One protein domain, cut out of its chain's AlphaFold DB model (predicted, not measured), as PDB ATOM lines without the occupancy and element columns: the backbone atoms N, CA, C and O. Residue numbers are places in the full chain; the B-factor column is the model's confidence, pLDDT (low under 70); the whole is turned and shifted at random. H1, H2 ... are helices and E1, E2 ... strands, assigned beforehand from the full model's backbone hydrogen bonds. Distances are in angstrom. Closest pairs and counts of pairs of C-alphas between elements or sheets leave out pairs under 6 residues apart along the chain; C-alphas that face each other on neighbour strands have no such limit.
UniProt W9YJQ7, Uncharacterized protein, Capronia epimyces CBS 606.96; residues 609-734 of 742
ATOM      1  N   ASP A 609     -48.007  -9.732 -30.315       96.44
ATOM      2  CA  ASP A 609     -46.553  -9.774 -30.102       96.44
ATOM      3  C   ASP A 609     -45.750  -9.041 -31.181       96.44
ATOM      4  O   ASP A 609     -44.652  -8.562 -30.896       96.44
ATOM      5  N   TYR A 610     -46.289  -8.952 -32.398       97.94
ATOM      6  CA  TYR A 610     -45.691  -8.245 -33.531       97.94
ATOM      7  C   TYR A 610     -46.780  -7.749 -34.491       97.94
ATOM      8  O   TYR A 610     -47.822  -8.390 -34.632       97.94
ATOM      9  N   PHE A 611     -46.531  -6.626 -35.162       98.12
ATOM     10  CA  PHE A 611     -47.437  -6.018 -36.137       98.12
ATOM     11  C   PHE A 611     -46.743  -5.919 -37.496       98.12
ATOM     12  O   PHE A 611     -45.573  -5.546 -37.548       98.12
ATOM     13  N   ILE A 612     -47.451  -6.231 -38.580       97.81
ATOM     14  CA  ILE A 612     -46.981  -6.021 -39.956       97.81
ATOM     15  C   ILE A 612     -47.722  -4.814 -40.525       97.81
ATOM     16  O   ILE A 612     -48.957  -4.783 -40.508       97.81
ATOM     17  N   PHE A 613     -46.968  -3.831 -41.008       96.25
ATOM     18  CA  PHE A 613     -47.496  -2.577 -41.537       96.25
ATOM     19  C   PHE A 613     -47.306  -2.505 -43.051       96.25
ATOM     20  O   PHE A 613     -46.248  -2.861 -43.566       96.25
ATOM     21  N   ASN A 614     -48.305  -1.989 -43.760       92.50
ATOM     22  CA  ASN A 614     -48.152  -1.606 -45.157       92.50
ATOM     23  C   ASN A 614     -47.777  -0.118 -45.222       92.50
ATOM     24  O   ASN A 614     -48.641   0.758 -45.198       92.50
ATOM     25  N   ASP A 615     -46.468   0.143 -45.272       85.56
ATOM     26  CA  ASP A 615     -45.872   1.444 -45.612       85.56
ATOM     27  C   ASP A 615     -45.652   1.610 -47.139       85.56
ATOM     28  O   ASP A 615     -45.025   2.582 -47.555       85.56
ATOM     29  N   ILE A 616     -46.129   0.672 -47.974       80.12
ATOM     30  CA  ILE A 616     -45.960   0.686 -49.440       80.12
ATOM     31  C   ILE A 616     -47.050   1.527 -50.104       80.12
ATOM     32  O   ILE A 616     -46.722   2.458 -50.826       80.12
ATOM     33  N   ASP A 617     -48.326   1.278 -49.788       79.81
ATOM     34  CA  ASP A 617     -49.486   2.032 -50.305       79.81
ATOM     35  C   ASP A 617     -49.439   3.530 -49.948       79.81
ATOM     36  O   ASP A 617     -50.196   4.334 -50.491       79.81
ATOM     37  N   MET A 618     -48.592   3.901 -48.982       74.62
ATOM     38  CA  MET A 618     -48.370   5.283 -48.559       74.62
ATOM     39  C   MET A 618     -47.398   6.031 -49.482       74.62
ATOM     40  O   MET A 618     -47.353   7.259 -49.450       74.62
ATOM     41  N   VAL A 619     -46.617   5.310 -50.293       70.31
ATOM     42  CA  VAL A 619     -45.816   5.867 -51.384       70.31
ATOM     43  C   VAL A 619     -46.716   6.040 -52.602       70.31
ATOM     44  O   VAL A 619     -47.474   5.143 -52.958       70.31
ATOM     45  N   ASP A 620     -46.606   7.188 -53.265       69.12
ATOM     46  CA  ASP A 620     -47.272   7.432 -54.544       69.12
ATOM     47  C   ASP A 620     -46.809   6.391 -55.592       69.12
ATOM     48  O   ASP A 620     -45.612   6.338 -55.899       69.12
ATOM     49  N   PRO A 621     -47.713   5.552 -56.141       67.19
ATOM     50  CA  PRO A 621     -47.349   4.461 -57.042       67.19
ATOM     51  C   PRO A 621     -46.818   4.934 -58.404       67.19
ATOM     52  O   PRO A 621     -46.240   4.128 -59.133       67.19
ATOM     53  N   GLU A 622     -46.963   6.218 -58.757       72.44
ATOM     54  CA  GLU A 622     -46.307   6.793 -59.939       72.44
ATOM     55  C   GLU A 622     -44.795   7.017 -59.704       72.44
ATOM     56  O   GLU A 622     -44.010   7.088 -60.655       72.44
ATOM     57  N   ILE A 623     -44.342   7.068 -58.443       65.75
ATOM     58  CA  ILE A 623     -42.955   7.365 -58.066       65.75
ATOM     59  C   ILE A 623     -42.134   6.073 -57.942       65.75
ATOM     60  O   ILE A 623     -41.944   5.511 -56.865       65.75
ATOM     61  N   THR A 624     -41.559   5.631 -59.065       59.75
ATOM     62  CA  THR A 624     -40.798   4.366 -59.161       59.75
ATOM     63  C   THR A 624     -39.550   4.302 -58.264       59.75
ATOM     64  O   THR A 624     -39.082   3.211 -57.942       59.75
ATOM     65  N   GLN A 625     -38.985   5.452 -57.874       66.81
ATOM     66  CA  GLN A 625     -37.892   5.572 -56.897       66.81
ATOM     67  C   GLN A 625     -38.068   6.865 -56.075       66.81
ATOM     68  O   GLN A 625     -37.642   7.929 -56.531       66.81
ATOM     69  N   PRO A 626     -38.693   6.818 -54.883       66.25
ATOM     70  CA  PRO A 626     -38.941   8.025 -54.097       66.25
ATOM     71  C   PRO A 626     -37.663   8.604 -53.489       66.25
ATOM     72  O   PRO A 626     -36.766   7.866 -53.067       66.25
ATOM     73  N   THR A 627     -37.589   9.934 -53.388       73.69
ATOM     74  CA  THR A 627     -36.471  10.600 -52.708       73.69
ATOM     75  C   THR A 627     -36.484  10.297 -51.209       73.69
ATOM     76  O   THR A 627     -37.490   9.884 -50.628       73.69
ATOM     77  N   LYS A 628     -35.354  10.540 -50.539       68.19
ATOM     78  CA  LYS A 628     -35.223  10.352 -49.088       68.19
ATOM     79  C   LYS A 628     -36.234  11.199 -48.302       68.19
ATOM     80  O   LYS A 628     -36.686  10.790 -47.237       68.19
ATOM     81  N   GLU A 629     -36.601  12.359 -48.829       71.75
ATOM     82  CA  GLU A 629     -37.554  13.313 -48.261       71.75
ATOM     83  C   GLU A 629     -38.990  12.805 -48.427       71.75
ATOM     84  O   GLU A 629     -39.742  12.805 -47.455       71.75
ATOM     85  N   GLN A 630     -39.335  12.297 -49.617       70.88
ATOM     86  CA  GLN A 630     -40.626  11.654 -49.888       70.88
ATOM     87  C   GLN A 630     -40.823  10.425 -48.992       70.88
ATOM     88  O   GLN A 630     -41.841  10.320 -48.313       70.88
ATOM     89  N   TRP A 631     -39.807   9.560 -48.886       70.88
ATOM     90  CA  TRP A 631     -39.799   8.462 -47.918       70.88
ATOM     91  C   TRP A 631     -39.993   8.964 -46.485       70.88
ATOM     92  O   TRP A 631     -40.889   8.500 -45.790       70.88
ATOM     93  N   ASN A 632     -39.194   9.925 -46.018       69.25
ATOM     94  CA  ASN A 632     -39.290  10.415 -44.638       69.25
ATOM     95  C   ASN A 632     -40.642  11.069 -44.299       69.25
ATOM     96  O   ASN A 632     -40.998  11.089 -43.123       69.25
ATOM     97  N   ALA A 633     -41.398  11.564 -45.285       70.25
ATOM     98  CA  ALA A 633     -42.758  12.058 -45.075       70.25
ATOM     99  C   ALA A 633     -43.764  10.929 -44.774       70.25
ATOM    100  O   ALA A 633     -44.657  11.117 -43.950       70.25
ATOM    101  N   VAL A 634     -43.608   9.753 -45.394       74.69
ATOM    102  CA  VAL A 634     -44.578   8.638 -45.308       74.69
ATOM    103  C   VAL A 634     -44.142   7.506 -44.370       74.69
ATOM    104  O   VAL A 634     -44.974   6.737 -43.886       74.69
ATOM    105  N   ARG A 635     -42.847   7.407 -44.053       77.38
ATOM    106  CA  ARG A 635     -42.285   6.376 -43.167       77.38
ATOM    107  C   ARG A 635     -42.968   6.366 -41.800       77.38
ATOM    108  O   ARG A 635     -43.046   7.390 -41.117       77.38
ATOM    109  N   GLY A 636     -43.417   5.181 -41.388       81.75
ATOM    110  CA  GLY A 636     -44.069   4.969 -40.099       81.75
ATOM    111  C   GLY A 636     -45.559   5.320 -40.070       81.75
ATOM    112  O   GLY A 636     -46.158   5.233 -39.001       81.75
ATOM    113  N   THR A 637     -46.163   5.695 -41.204       85.88
ATOM    114  CA  THR A 637     -47.604   6.009 -41.302       85.88
ATOM    115  C   THR A 637     -48.454   4.831 -41.784       85.88
ATOM    116  O   THR A 637     -49.675   4.870 -41.655       85.88
ATOM    117  N   GLY A 638     -47.821   3.767 -42.293       88.88
ATOM    118  CA  GLY A 638     -48.498   2.596 -42.831       88.88
ATOM    119  C   GLY A 638     -49.453   1.920 -41.849       88.88
ATOM    120  O   GLY A 638     -49.132   1.721 -40.671       88.88
ATOM    121  N   ARG A 639     -50.627   1.533 -42.358       92.44
ATOM    122  CA  ARG A 639     -51.669   0.802 -41.619       92.44
ATOM    123  C   ARG A 639     -51.196  -0.593 -41.213       92.44
ATOM    124  O   ARG A 639     -50.470  -1.245 -41.962       92.44
ATOM    125  N   VAL A 640     -51.669  -1.091 -40.070       96.38
ATOM    126  CA  VAL A 640     -51.538  -2.516 -39.718       96.38
ATOM    127  C   VAL A 640     -52.324  -3.348 -40.731       96.38
ATOM    128  O   VAL A 640     -53.526  -3.143 -40.881       96.38
ATOM    129  N   VAL A 641     -51.661  -4.306 -41.378       96.94
ATOM    130  CA  VAL A 641     -52.319  -5.334 -42.203       96.94
ATOM    131  C   VAL A 641     -52.493  -6.631 -41.419       96.94
ATOM    132  O   VAL A 641     -53.553  -7.246 -41.486       96.94
ATOM    133  N   LEU A 642     -51.489  -7.027 -40.630       97.81
ATOM    134  CA  LEU A 642     -51.535  -8.269 -39.860       97.81
ATOM    135  C   LEU A 642     -50.988  -8.085 -38.442       97.81
ATOM    136  O   LEU A 642     -50.075  -7.295 -38.200       97.81
ATOM    137  N   GLN A 643     -51.535  -8.856 -37.506       97.81
ATOM    138  CA  GLN A 643     -51.062  -8.950 -36.129       97.81
ATOM    139  C   GLN A 643     -50.676 -10.397 -35.835       97.81
ATOM    140  O   GLN A 643     -51.447 -11.312 -36.119       97.81
ATOM    141  N   LEU A 644     -49.499 -10.607 -35.253       97.44
ATOM    142  CA  LEU A 644     -49.018 -11.928 -34.864       97.44
ATOM    143  C   LEU A 644     -49.144 -12.107 -33.352       97.44
ATOM    144  O   LEU A 644     -48.681 -11.273 -32.569       97.44
ATOM    145  N   VAL A 645     -49.747 -13.223 -32.950       95.44
ATOM    146  CA  VAL A 645     -49.849 -13.671 -31.558       95.44
ATOM    147  C   VAL A 645     -49.216 -15.054 -31.484       95.44
ATOM    148  O   VAL A 645     -49.691 -15.990 -32.124       95.44
ATOM    149  N   PHE A 646     -48.143 -15.199 -30.713       92.69
ATOM    150  CA  PHE A 646     -47.516 -16.497 -30.498       92.69
ATOM    151  C   PHE A 646     -48.213 -17.218 -29.332       92.69
ATOM    152  O   PHE A 646     -48.409 -16.616 -28.270       92.69
ATOM    153  N   PRO A 647     -48.572 -18.509 -29.471       85.94
ATOM    154  CA  PRO A 647     -49.141 -19.279 -28.370       85.94
ATOM    155  C   PRO A 647     -48.222 -19.283 -27.141       85.94
ATOM    156  O   PRO A 647     -47.021 -19.533 -27.250       85.94
ATOM    157  N   ASN A 648     -48.795 -19.015 -25.966       78.94
ATOM    158  CA  ASN A 648     -48.094 -19.098 -24.687       78.94
ATOM    159  C   ASN A 648     -48.417 -20.428 -23.992       78.94
ATOM    160  O   ASN A 648     -49.240 -20.487 -23.083       78.94
ATOM    161  N   ASP A 649     -47.730 -21.486 -24.410       76.62
ATOM    162  CA  ASP A 649     -47.721 -22.809 -23.764       76.62
ATOM    163  C   ASP A 649     -47.071 -22.817 -22.357       76.62
ATOM    164  O   ASP A 649     -47.016 -23.855 -21.701       76.62
ATOM    165  N   MET A 650     -46.575 -21.668 -21.879       63.22
ATOM    166  CA  MET A 650     -45.936 -21.464 -20.572       63.22
ATOM    167  C   MET A 650     -44.649 -22.275 -20.313       63.22
ATOM    168  O   MET A 650     -44.069 -22.148 -19.226       63.22
ATOM    169  N   THR A 651     -44.118 -23.022 -21.288       58.28
ATOM    170  CA  THR A 651     -42.847 -23.760 -21.157       58.28
ATOM    171  C   THR A 651     -41.615 -22.855 -21.341       58.28
ATOM    172  O   THR A 651     -41.721 -21.756 -21.896       58.28
ATOM    173  N   PRO A 652     -40.412 -23.258 -20.886       52.84
ATOM    174  CA  PRO A 652     -39.165 -22.562 -21.231       52.84
ATOM    175  C   PRO A 652     -38.912 -22.488 -22.748       52.84
ATOM    176  O   PRO A 652     -38.355 -21.507 -23.230       52.84
ATOM    177  N   GLN A 653     -39.375 -23.499 -23.489       63.84
ATOM    178  CA  GLN A 653     -39.282 -23.635 -24.944       63.84
ATOM    179  C   GLN A 653     -40.350 -22.830 -25.710       63.84
ATOM    180  O   GLN A 653     -40.357 -22.858 -26.940       63.84
ATOM    181  N   SER A 654     -41.251 -22.123 -25.014       82.50
ATOM    182  CA  SER A 654     -42.411 -21.482 -25.636       82.50
ATOM    183  C   SER A 654     -42.022 -20.550 -26.780       82.50
ATOM    184  O   SER A 654     -41.214 -19.632 -26.596       82.50
ATOM    185  N   ARG A 655     -42.661 -20.728 -27.945       84.94
ATOM    186  CA  ARG A 655     -42.407 -19.903 -29.140       84.94
ATOM    187  C   ARG A 655     -42.606 -18.415 -28.850       84.94
ATOM    188  O   ARG A 655     -41.822 -17.607 -29.339       84.94
ATOM    189  N   ARG A 656     -43.567 -18.058 -27.984       90.81
ATOM    190  CA  ARG A 656     -43.770 -16.675 -27.524       90.81
ATOM    191  C   ARG A 656     -42.586 -16.143 -26.721       90.81
ATOM    192  O   ARG A 656     -42.091 -15.069 -27.031       90.81
ATOM    193  N   ARG A 657     -42.080 -16.900 -25.739       87.81
ATOM    194  CA  ARG A 657     -40.916 -16.490 -24.924       87.81
ATOM    195  C   ARG A 657     -39.632 -16.406 -25.747       87.81
ATOM    196  O   ARG A 657     -38.824 -15.503 -25.531       87.81
ATOM    197  N   LEU A 658     -39.451 -17.329 -26.692       89.88
ATOM    198  CA  LEU A 658     -38.333 -17.309 -27.629       89.88
ATOM    199  C   LEU A 658     -38.405 -16.071 -28.533       89.88
ATOM    200  O   LEU A 658     -37.419 -15.342 -28.638       89.88
ATOM    201  N   PHE A 659     -39.575 -15.794 -29.118       95.44
ATOM    202  CA  PHE A 659     -39.799 -14.599 -29.925       95.44
ATOM    203  C   PHE A 659     -39.587 -13.318 -29.112       95.44
ATOM    204  O   PHE A 659     -38.779 -12.488 -29.517       95.44
ATOM    205  N   ASP A 660     -40.213 -13.195 -27.935       93.69
ATOM    206  CA  ASP A 660     -40.069 -12.055 -27.021       93.69
ATOM    207  C   ASP A 660     -38.597 -11.759 -26.698       93.69
ATOM    208  O   ASP A 660     -38.173 -10.603 -26.758       93.69
ATOM    209  N   ARG A 661     -37.782 -12.789 -26.424       93.12
ATOM    210  CA  ARG A 661     -36.336 -12.630 -26.199       93.12
ATOM    211  C   ARG A 661     -35.631 -11.992 -27.398       93.12
ATOM    212  O   ARG A 661     -34.783 -11.123 -27.205       93.12
ATOM    213  N   HIS A 662     -35.949 -12.432 -28.614       96.06
ATOM    214  CA  HIS A 662     -35.262 -11.979 -29.822       96.06
ATOM    215  C   HIS A 662     -35.782 -10.629 -30.332       96.06
ATOM    216  O   HIS A 662     -34.962  -9.747 -30.578       96.06
ATOM    217  N   ILE A 663     -37.100 -10.393 -30.378       97.19
ATOM    218  CA  ILE A 663     -37.667  -9.101 -30.807       97.19
ATOM    219  C   ILE A 663     -37.229  -7.943 -29.899       97.19
ATOM    220  O   ILE A 663     -36.998  -6.835 -30.381       97.19
ATOM    221  N   LEU A 664     -37.030  -8.201 -28.596       96.19
ATOM    222  CA  LEU A 664     -36.435  -7.223 -27.682       96.19
ATOM    223  C   LEU A 664     -35.025  -6.812 -28.125       96.19
ATOM    224  O   LEU A 664     -34.721  -5.626 -28.099       96.19
ATOM    225  N   GLN A 665     -34.179  -7.749 -28.568       96.25
ATOM    226  CA  GLN A 665     -32.835  -7.443 -29.077       96.25
ATOM    227  C   GLN A 665     -32.892  -6.695 -30.419       96.25
ATOM    228  O   GLN A 665     -32.186  -5.702 -30.595       96.25
ATOM    229  N   CYS A 666     -33.770  -7.115 -31.335       97.25
ATOM    230  CA  CYS A 666     -33.969  -6.474 -32.639       97.25
ATOM    231  C   CYS A 666     -34.387  -5.000 -32.506       97.25
ATOM    232  O   CYS A 666     -33.781  -4.124 -33.119       97.25
ATOM    233  N   LEU A 667     -35.373  -4.711 -31.649       96.75
ATOM    234  CA  LEU A 667     -35.843  -3.346 -31.399       96.75
ATOM    235  C   LEU A 667     -34.864  -2.524 -30.539       96.75
ATOM    236  O   LEU A 667     -34.870  -1.300 -30.615       96.75
ATOM    237  N   MET A 668     -34.042  -3.143 -29.691       95.25
ATOM    238  CA  MET A 668     -33.118  -2.437 -28.789       95.25
ATOM    239  C   MET A 668     -31.789  -2.064 -29.457       95.25
ATOM    240  O   MET A 668     -31.330  -0.931 -29.301       95.25
ATOM    241  N   LEU A 669     -31.176  -3.015 -30.170       93.69
ATOM    242  CA  LEU A 669     -29.806  -2.922 -30.690       93.69
ATOM    243  C   LEU A 669     -29.741  -2.859 -32.220       93.69
ATOM    244  O   LEU A 669     -28.869  -2.172 -32.748       93.69
ATOM    245  N   GLY A 670     -30.644  -3.575 -32.900       93.62
ATOM    246  CA  GLY A 670     -30.667  -3.700 -34.358       93.62
ATOM    247  C   GLY A 670     -29.518  -4.531 -34.937       93.62
ATOM    248  O   GLY A 670     -28.615  -4.988 -34.232       93.62
ATOM    249  N   ASP A 671     -29.563  -4.745 -36.245       90.81
ATOM    250  CA  ASP A 671     -28.448  -5.265 -37.034       90.81
ATOM    251  C   ASP A 671     -27.271  -4.255 -37.037       90.81
ATOM    252  O   ASP A 671     -27.500  -3.051 -36.903       90.81
ATOM    253  N   PRO A 672     -25.999  -4.686 -37.132       93.50
ATOM    254  CA  PRO A 672     -25.510  -6.066 -37.107       93.50
ATOM    255  C   PRO A 672     -25.388  -6.665 -35.692       93.50
ATOM    256  O   PRO A 672     -25.171  -7.868 -35.560       93.50
ATOM    257  N   LEU A 673     -25.529  -5.877 -34.615       89.31
ATOM    258  CA  LEU A 673     -25.302  -6.371 -33.243       89.31
ATOM    259  C   LEU A 673     -26.259  -7.501 -32.847       89.31
ATOM    260  O   LEU A 673     -25.853  -8.494 -32.246       89.31
ATOM    261  N   ALA A 674     -27.535  -7.353 -33.190       94.06
ATOM    262  CA  ALA A 674     -28.576  -8.327 -32.917       94.06
ATOM    263  C   ALA A 674     -28.787  -9.318 -34.072       94.06
ATOM    264  O   ALA A 674     -29.785 -10.030 -34.037       94.06
ATOM    265  N   HIS A 675     -27.885  -9.419 -35.060       94.38
ATOM    266  CA  HIS A 675     -28.097 -10.188 -36.300       94.38
ATOM    267  C   HIS A 675     -28.650 -11.609 -36.070       94.38
ATOM    268  O   HIS A 675     -29.628 -12.020 -36.690       94.38
ATOM    269  N   ALA A 676     -28.093 -12.349 -35.102       93.12
ATOM    270  CA  ALA A 676     -28.576 -13.686 -34.731       93.12
ATOM    271  C   ALA A 676     -30.025 -13.690 -34.202       93.12
ATOM    272  O   ALA A 676     -30.790 -14.620 -34.463       93.12
ATOM    273  N   SER A 677     -30.414 -12.644 -33.470       96.25
ATOM    274  CA  SER A 677     -31.792 -12.432 -33.024       96.25
ATOM    275  C   SER A 677     -32.698 -11.970 -34.159       96.25
ATOM    276  O   SER A 677     -33.815 -12.461 -34.222       96.25
ATOM    277  N   CYS A 678     -32.233 -11.112 -35.073       96.81
ATOM    278  CA  CYS A 678     -32.991 -10.711 -36.262       96.81
ATOM    279  C   CYS A 678     -33.336 -11.932 -37.125       96.81
ATOM    280  O   CYS A 678     -34.505 -12.183 -37.397       96.81
ATOM    281  N   MET A 679     -32.345 -12.775 -37.434       96.19
ATOM    282  CA  MET A 679     -32.551 -14.049 -38.133       96.19
ATOM    283  C   MET A 679     -33.560 -14.959 -37.414       96.19
ATOM    284  O   MET A 679     -34.503 -15.448 -38.035       96.19
ATOM    285  N   THR A 680     -33.416 -15.146 -36.096       95.56
ATOM    286  CA  THR A 680     -34.311 -16.023 -35.315       95.56
ATOM    287  C   THR A 680     -35.732 -15.451 -35.201       95.56
ATOM    288  O   THR A 680     -36.708 -16.185 -35.331       95.56
ATOM    289  N   ALA A 681     -35.882 -14.141 -34.987       96.94
ATOM    290  CA  ALA A 681     -37.180 -13.474 -34.920       96.94
ATOM    291  C   ALA A 681     -37.895 -13.499 -36.277       96.94
ATOM    292  O   ALA A 681     -39.096 -13.760 -36.322       96.94
ATOM    293  N   PHE A 682     -37.166 -13.290 -37.380       97.62
ATOM    294  CA  PHE A 682     -37.737 -13.340 -38.724       97.62
ATOM    295  C   PHE A 682     -38.175 -14.752 -39.115       97.62
ATOM    296  O   PHE A 682     -39.267 -14.921 -39.648       97.62
ATOM    297  N   GLN A 683     -37.390 -15.776 -38.770       96.31
ATOM    298  CA  GLN A 683     -37.794 -17.169 -38.948       96.31
ATOM    299  C   GLN A 683     -39.066 -17.502 -38.147       96.31
ATOM    300  O   GLN A 683     -39.987 -18.113 -38.683       96.31
ATOM    301  N   LEU A 684     -39.173 -17.053 -36.890       95.94
ATOM    302  CA  LEU A 684     -40.377 -17.267 -36.076       95.94
ATOM    303  C   LEU A 684     -41.613 -16.547 -36.644       95.94
ATOM    304  O   LEU A 684     -42.704 -17.119 -36.608       95.94
ATOM    305  N   ILE A 685     -41.439 -15.338 -37.193       97.69
ATOM    306  CA  ILE A 685     -42.467 -14.599 -37.946       97.69
ATOM    307  C   ILE A 685     -42.887 -15.393 -39.190       97.69
ATOM    308  O   ILE A 685     -44.071 -15.683 -39.348       97.69
ATOM    309  N   ARG A 686     -41.930 -15.812 -40.029       97.38
ATOM    310  CA  ARG A 686     -42.164 -16.619 -41.235       97.38
ATOM    311  C   ARG A 686     -42.936 -17.897 -40.926       97.38
ATOM    312  O   ARG A 686     -43.940 -18.169 -41.570       97.38
ATOM    313  N   GLU A 687     -42.520 -18.661 -39.922       95.19
ATOM    314  CA  GLU A 687     -43.217 -19.888 -39.529       95.19
ATOM    315  C   GLU A 687     -44.650 -19.615 -39.041       95.19
ATOM    316  O   GLU A 687     -45.562 -20.349 -39.411       95.19
ATOM    317  N   ALA A 688     -44.892 -18.546 -38.270       95.81
ATOM    318  CA  ALA A 688     -46.250 -18.166 -37.862       95.81
ATOM    319  C   ALA A 688     -47.133 -17.754 -39.059       95.81
ATOM    320  O   ALA A 688     -48.327 -18.065 -39.095       95.81
ATOM    321  N   LEU A 689     -46.545 -17.097 -40.060       97.69
ATOM    322  CA  LEU A 689     -47.210 -16.734 -41.312       97.69
ATOM    323  C   LEU A 689     -47.528 -17.970 -42.167       97.69
ATOM    324  O   LEU A 689     -48.647 -18.084 -42.654       97.69
ATOM    325  N   ILE A 690     -46.608 -18.934 -42.281       96.19
ATOM    326  CA  ILE A 690     -46.826 -20.204 -42.997       96.19
ATOM    327  C   ILE A 690     -47.957 -21.009 -42.337       96.19
ATOM    328  O   ILE A 690     -48.905 -21.407 -43.012       96.19
ATOM    329  N   ILE A 691     -47.905 -21.191 -41.010       92.31
ATOM    330  CA  ILE A 691     -48.923 -21.934 -40.244       92.31
ATOM    331  C   ILE A 691     -50.315 -21.305 -40.407       92.31
ATOM    332  O   ILE A 691     -51.305 -22.028 -40.494       92.31
ATOM    333  N   SER A 692     -50.396 -19.972 -40.460       94.50
ATOM    334  CA  SER A 692     -51.660 -19.238 -40.612       94.50
ATOM    335  C   SER A 692     -52.100 -19.009 -42.065       94.50
ATOM    336  O   SER A 692     -53.165 -18.434 -42.276       94.50
ATOM    337  N   GLY A 693     -51.318 -19.443 -43.061       95.06
ATOM    338  CA  GLY A 693     -51.608 -19.234 -44.486       95.06
ATOM    339  C   GLY A 693     -51.350 -17.812 -45.007       95.06
ATOM    340  O   GLY A 693     -51.732 -17.506 -46.131       95.06
ATOM    341  N   ASN A 694     -50.693 -16.953 -44.220       97.94
ATOM    342  CA  ASN A 694     -50.408 -15.545 -44.535       97.94
ATOM    343  C   ASN A 694     -48.967 -15.304 -45.033       97.94
ATOM    344  O   ASN A 694     -48.520 -14.161 -45.103       97.94
ATOM    345  N   TRP A 695     -48.199 -16.352 -45.344       97.69
ATOM    346  CA  TRP A 695     -46.882 -16.196 -45.969       97.69
ATOM    347  C   TRP A 695     -47.053 -15.984 -47.477       97.69
ATOM    348  O   TRP A 695     -47.189 -16.944 -48.227       97.69
ATOM    349  N   THR A 696     -47.085 -14.728 -47.916       97.88
ATOM    350  CA  THR A 696     -47.213 -14.331 -49.329       97.88
ATOM    351  C   THR A 696     -46.082 -13.384 -49.723       97.88
ATOM    352  O   THR A 696     -45.472 -12.756 -48.856       97.88
ATOM    353  N   ASP A 697     -45.814 -13.234 -51.020       96.44
ATOM    354  CA  ASP A 697     -44.809 -12.291 -51.529       96.44
ATOM    355  C   ASP A 697     -45.139 -10.835 -51.173       96.44
ATOM    356  O   ASP A 697     -44.241 -10.047 -50.893       96.44
ATOM    357  N   GLU A 698     -46.424 -10.487 -51.082       95.31
ATOM    358  CA  GLU A 698     -46.890  -9.190 -50.583       95.31
ATOM    359  C   GLU A 698     -46.484  -8.967 -49.114       95.31
ATOM    360  O   GLU A 698     -45.822  -7.978 -48.795       95.31
ATOM    361  N   ILE A 699     -46.792  -9.922 -48.227       96.94
ATOM    362  CA  ILE A 699     -46.422  -9.850 -46.804       96.94
ATOM    363  C   ILE A 699     -44.896  -9.879 -46.626       96.94
ATOM    364  O   ILE A 699     -44.358  -9.151 -45.788       96.94
ATOM    365  N   LEU A 700     -44.177 -10.661 -47.437       96.31
ATOM    366  CA  LEU A 700     -42.715 -10.640 -47.493       96.31
ATOM    367  C   LEU A 700     -42.193  -9.265 -47.937       96.31
ATOM    368  O   LEU A 700     -41.222  -8.786 -47.358       96.31
ATOM    369  N   THR A 701     -42.832  -8.603 -48.901       92.56
ATOM    370  CA  THR A 701     -42.418  -7.274 -49.384       92.56
ATOM    371  C   THR A 701     -42.635  -6.204 -48.311       92.56
ATOM    372  O   THR A 701     -41.715  -5.427 -48.041       92.56
ATOM    373  N   TYR A 702     -43.784  -6.218 -47.617       93.88
ATOM    374  CA  TYR A 702     -44.023  -5.357 -46.448       93.88
ATOM    375  C   TYR A 702     -42.929  -5.555 -45.386       93.88
ATOM    376  O   TYR A 702     -42.313  -4.588 -44.936       93.88
ATOM    377  N   LEU A 703     -42.621  -6.811 -45.037       95.12
ATOM    378  CA  LEU A 703     -41.570  -7.149 -44.074       95.12
ATOM    379  C   LEU A 703     -40.177  -6.689 -44.543       95.12
ATOM    380  O   LEU A 703     -39.439  -6.107 -43.752       95.12
ATOM    381  N   CYS A 704     -39.816  -6.883 -45.815       91.56
ATOM    382  CA  CYS A 704     -38.526  -6.443 -46.363       91.56
ATOM    383  C   CYS A 704     -38.279  -4.939 -46.156       91.56
ATOM    384  O   CYS A 704     -37.161  -4.545 -45.821       91.56
ATOM    385  N   MET A 705     -39.310  -4.105 -46.323       86.44
ATOM    386  CA  MET A 705     -39.222  -2.665 -46.065       86.44
ATOM    387  C   MET A 705     -39.257  -2.336 -44.568       86.44
ATOM    388  O   MET A 705     -38.402  -1.601 -44.068       86.44
ATOM    389  N   GLN A 706     -40.220  -2.903 -43.842       92.19
ATOM    390  CA  GLN A 706     -40.457  -2.627 -42.428       92.19
ATOM    391  C   GLN A 706     -39.234  -2.955 -41.553       92.19
ATOM    392  O   GLN A 706     -38.835  -2.157 -40.701       92.19
ATOM    393  N   LEU A 707     -38.604  -4.111 -41.775       94.75
ATOM    394  CA  LEU A 707     -37.510  -4.617 -40.939       94.75
ATOM    395  C   LEU A 707     -36.226  -3.788 -41.064       94.75
ATOM    396  O   LEU A 707     -35.487  -3.655 -40.085       94.75
ATOM    397  N   ALA A 708     -35.989  -3.161 -42.220       91.31
ATOM    398  CA  ALA A 708     -34.864  -2.251 -42.405       91.31
ATOM    399  C   ALA A 708     -34.980  -1.010 -41.495       91.31
ATOM    400  O   ALA A 708     -33.982  -0.578 -40.916       91.31
ATOM    401  N   GLY A 709     -36.190  -0.468 -41.306       90.06
ATOM    402  CA  GLY A 709     -36.448   0.623 -40.358       90.06
ATOM    403  C   GLY A 709     -36.513   0.154 -38.900       90.06
ATOM    404  O   GLY A 709     -35.914   0.761 -38.012       90.06
ATOM    405  N   GLU A 710     -37.209  -0.953 -38.633       94.62
ATOM    406  CA  GLU A 710     -37.467  -1.425 -37.268       94.62
ATOM    407  C   GLU A 710     -36.247  -2.043 -36.577       94.62
ATOM    408  O   GLU A 710     -36.099  -1.905 -35.359       94.62
ATOM    409  N   TRP A 711     -35.389  -2.745 -37.322       96.62
ATOM    410  CA  TRP A 711     -34.291  -3.560 -36.786       96.62
ATOM    411  C   TRP A 711     -32.908  -3.079 -37.263       96.62
ATOM    412  O   TRP A 711     -31.983  -3.875 -37.400       96.62
ATOM    413  N   GLY A 712     -32.743  -1.777 -37.503       92.62
ATOM    414  CA  GLY A 712     -31.422  -1.147 -37.659       92.62
ATOM    415  C   GLY A 712     -30.723  -1.415 -38.992       92.62
ATOM    416  O   GLY A 712     -29.500  -1.458 -39.041       92.62
ATOM    417  N   GLY A 713     -31.482  -1.591 -40.075       91.88
ATOM    418  CA  GLY A 713     -30.948  -1.893 -41.404       91.88
ATOM    419  C   GLY A 713     -30.858  -3.384 -41.732       91.88
ATOM    420  O   GLY A 713     -30.241  -3.727 -42.741       91.88
ATOM    421  N   PHE A 714     -31.474  -4.259 -40.923       96.12
ATOM    422  CA  PHE A 714     -31.569  -5.693 -41.213       96.12
ATOM    423  C   PHE A 714     -32.134  -5.936 -42.619       96.12
ATOM    424  O   PHE A 714     -33.224  -5.466 -42.950       96.12
ATOM    425  N   LYS A 715     -31.397  -6.697 -43.432       95.00
ATOM    426  CA  LYS A 715     -31.822  -7.118 -44.770       95.00
ATOM    427  C   LYS A 715     -32.290  -8.565 -44.718       95.00
ATOM    428  O   LYS A 715     -31.558  -9.430 -44.242       95.00
ATOM    429  N   VAL A 716     -33.484  -8.822 -45.245       94.50
ATOM    430  CA  VAL A 716     -34.013 -10.181 -45.392       94.50
ATOM    431  C   VAL A 716     -33.107 -10.986 -46.344       94.50
ATOM    432  O   VAL A 716     -32.864 -10.528 -47.463       94.50
ATOM    433  N   PRO A 717     -32.580 -12.160 -45.944       94.56
ATOM    434  CA  PRO A 717     -31.740 -12.972 -46.823       94.56
ATOM    435  C   PRO A 717     -32.527 -13.586 -47.986       94.56
ATOM    436  O   PRO A 717     -33.701 -13.929 -47.850       94.56
ATOM    437  N   THR A 718     -31.856 -13.822 -49.116       93.38
ATOM    438  CA  THR A 718     -32.460 -14.405 -50.330       93.38
ATOM    439  C   THR A 718     -33.093 -15.786 -50.104       93.38
ATOM    440  O   THR A 718     -34.090 -16.108 -50.744       93.38
ATOM    441  N   SER A 719     -32.610 -16.561 -49.127       92.81
ATOM    442  CA  SER A 719     -33.180 -17.849 -48.687       92.81
ATOM    443  C   SER A 719     -34.566 -17.765 -48.020       92.81
ATOM    444  O   SER A 719     -35.119 -18.781 -47.590       92.81
ATOM    445  N   PHE A 720     -35.148 -16.567 -47.929       94.19
ATOM    446  CA  PHE A 720     -36.518 -16.349 -47.464       94.19
ATOM    447  C   PHE A 720     -37.509 -16.044 -48.597       94.19
ATOM    448  O   PHE A 720     -38.712 -16.106 -48.366       94.19
ATOM    449  N   TYR A 721     -37.038 -15.805 -49.825       95.94
ATOM    450  CA  TYR A 721     -37.882 -15.443 -50.973       95.94
ATOM    451  C   TYR A 721     -38.535 -16.653 -51.670       95.94
ATOM    452  O   TYR A 721     -39.306 -16.490 -52.608       95.94
ATOM    453  N   ASN A 722     -38.286 -17.880 -51.203       94.44
ATOM    454  CA  ASN A 722     -38.966 -19.088 -51.675       94.44
ATOM    455  C   ASN A 722     -40.346 -19.259 -51.000       94.44
ATOM    456  O   ASN A 722     -40.575 -20.179 -50.209       94.44
ATOM    457  N   VAL A 723     -41.263 -18.330 -51.291       96.12
ATOM    458  CA  VAL A 723     -42.634 -18.295 -50.751       96.12
ATOM    459  C   VAL A 723     -43.445 -19.509 -51.213       96.12
ATOM    460  O   VAL A 723     -43.870 -20.314 -50.380       96.12
ATOM    461  N   ASP A 724     -43.589 -19.695 -52.528       96.19
ATOM    462  CA  ASP A 724     -44.367 -20.793 -53.120       96.19
ATOM    463  C   ASP A 724     -43.842 -22.185 -52.758       96.19
ATOM    464  O   ASP A 724     -44.630 -23.088 -52.457       96.19
ATOM    465  N   GLU A 725     -42.518 -22.367 -52.755       94.56
ATOM    466  CA  GLU A 725     -41.879 -23.640 -52.407       94.56
ATOM    467  C   GLU A 725     -42.272 -24.066 -50.990       94.56
ATOM    468  O   GLU A 725     -42.760 -25.176 -50.778       94.56
ATOM    469  N   VAL A 726     -42.119 -23.163 -50.020       94.06
ATOM    470  CA  VAL A 726     -42.362 -23.466 -48.610       94.06
ATOM    471  C   VAL A 726     -43.854 -23.572 -48.295       94.06
ATOM    472  O   VAL A 726     -44.246 -24.472 -47.556       94.06
ATOM    473  N   ASN A 727     -44.709 -22.755 -48.915       92.69
ATOM    474  CA  ASN A 727     -46.163 -22.930 -48.818       92.69
ATOM    475  C   ASN A 727     -46.616 -24.278 -49.394       92.69
ATOM    476  O   ASN A 727     -47.547 -24.906 -48.891       92.69
ATOM    477  N   THR A 728     -45.964 -24.753 -50.453       93.38
ATOM    478  CA  THR A 728     -46.244 -26.060 -51.060       93.38
ATOM    479  C   THR A 728     -45.683 -27.204 -50.213       93.38
ATOM    480  O   THR A 728     -46.364 -28.209 -50.027       93.38
ATOM    481  N   MET A 729     -44.507 -27.034 -49.605       88.75
ATOM    482  CA  MET A 729     -43.930 -27.990 -48.657       88.75
ATOM    483  C   MET A 729     -44.794 -28.140 -47.393       88.75
ATOM    484  O   MET A 729     -45.071 -29.264 -46.973       88.75
ATOM    485  N   TRP A 730     -45.286 -27.029 -46.839       93.12
ATOM    486  CA  TRP A 730     -46.203 -27.019 -45.698       93.12
ATOM    487  C   TRP A 730     -47.534 -27.699 -46.039       93.12
ATOM    488  O   TRP A 730     -47.915 -28.651 -45.361       93.12
ATOM    489  N   ARG A 731     -48.196 -27.300 -47.137       91.81
ATOM    490  CA  ARG A 731     -49.468 -27.906 -47.585       91.81
ATOM    491  C   ARG A 731     -49.355 -29.406 -47.879       91.81
ATOM    492  O   ARG A 731     -50.261 -30.153 -47.528       91.81
ATOM    493  N   ASN A 732     -48.257 -29.848 -48.497       90.56
ATOM    494  CA  ASN A 732     -48.118 -31.231 -48.965       90.56
ATOM    495  C   ASN A 732     -47.481 -32.181 -47.937       90.56
ATOM    496  O   ASN A 732     -47.576 -33.395 -48.112       90.56
ATOM    497  N   ARG A 733     -46.765 -31.669 -46.923       90.56
ATOM    498  CA  ARG A 733     -45.977 -32.497 -45.983       90.56
ATOM    499  C   ARG A 733     -46.089 -32.097 -44.509       90.56
ATOM    500  O   ARG A 733     -45.558 -32.813 -43.669       90.56
ATOM    501  N   GLY A 734     -46.713 -30.964 -44.174       84.69
ATOM    502  CA  GLY A 734     -46.735 -30.437 -42.801       84.69
ATOM    503  C   GLY A 734     -45.353 -30.035 -42.266       84.69
ATOM    504  O   GLY A 734     -45.161 -29.956 -41.055       84.69
TER     505      GLY A 734
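Overview. This is residues 609 to 734 of the 742 residues of an uncharacterized protein of Capronia epimyces CBS 606.96 (UniProt W9YJQ7). A ribbon of two antiparallel strands, E1 and E2, lies over one side of a helical core made by H3 and H4, with E1 packing on H4; H2 crosses H3 at a steep angle. At one end residues 621 to 629, running into H1, stick out from the body, and elsewhere H5 packs on residues 690 to 691 of H3 and points away from the core. The printed part has 126 residues with five named helices and two named strands, in the order E1, H1, E2, H2, H3, H4, H5, and its class is mostly helix. It is compact, with a radius of gyration of the C-alphas of 15.4 A and spans of 46 by 35 by 24 A.

Along the chain. E1, residues 610 to 614, begins at C-alpha 610 (-45.691, -8.245, -33.531) and is 13.6 A long. E2, residues 639 to 644, is 14.7 A long. H3, residues 675 to 692, is the longest helix at 25.6 A and begins at C-alpha 675 (-28.097, -10.188, -36.300). H4, residues 697 to 710, measures 19.4 A, and H2, residues 655 to 668, measures 19.8 A. H1, residues 628 to 634, measures 10.2 A. H5, residues 723 to 733, measures 15.3 A and ends at C-alpha 733 (-45.977, -32.497, -45.983).

Arrangement. E1 and E2 are antiparallel neighbours, their directions 150 degrees apart; N 612 and O 642 are 2.9 A apart and N 644 and O 610 2.8 A, both within hydrogen-bond range. The closest C-alphas of E1 and H4 are those of Asn 614 and Tyr 702, 5.7 A apart. The closest of E2 and H3 are those of Leu 644 and Ala 688, 7.5 A apart. H3 and H4 are near each other, with 9 pairs of C-alphas within 10 A. H2 and H3 touch, opposite ways at a steep tilt of 46 degrees; their closest C-alphas, those of His 662 and Ser 677, are 4.7 A apart. H2 and H4 are close but not clearly touching, with the C-alphas of Leu 667 and Glu 710 closest at 6.4 A. H3 touches H5 with residues 690 to 691 alone, the same way at a steep tilt of 58 degrees; the closest C-alphas, those of Ile 690 and Asn 727, are 6.5 A apart. H1 touches no helix. In H1, H3 and H5 every O i to N i+4 pair is within hydrogen-bond range; in H2 9 of 10 are, in H4 8 of 10.

Size, cuts and confidence. The C-alphas farthest apart, those of Glu 622 and Thr 651, are 49.5 A apart. The printed part has no cut. The links from E1 to H1 and from H4 to H5 are long, with 13 and 12 residues. Mean pLDDT of the printed part is 88.9; it is under 70 at residues 620 to 621, 623 to 626, 628, 632 and 650 to 653.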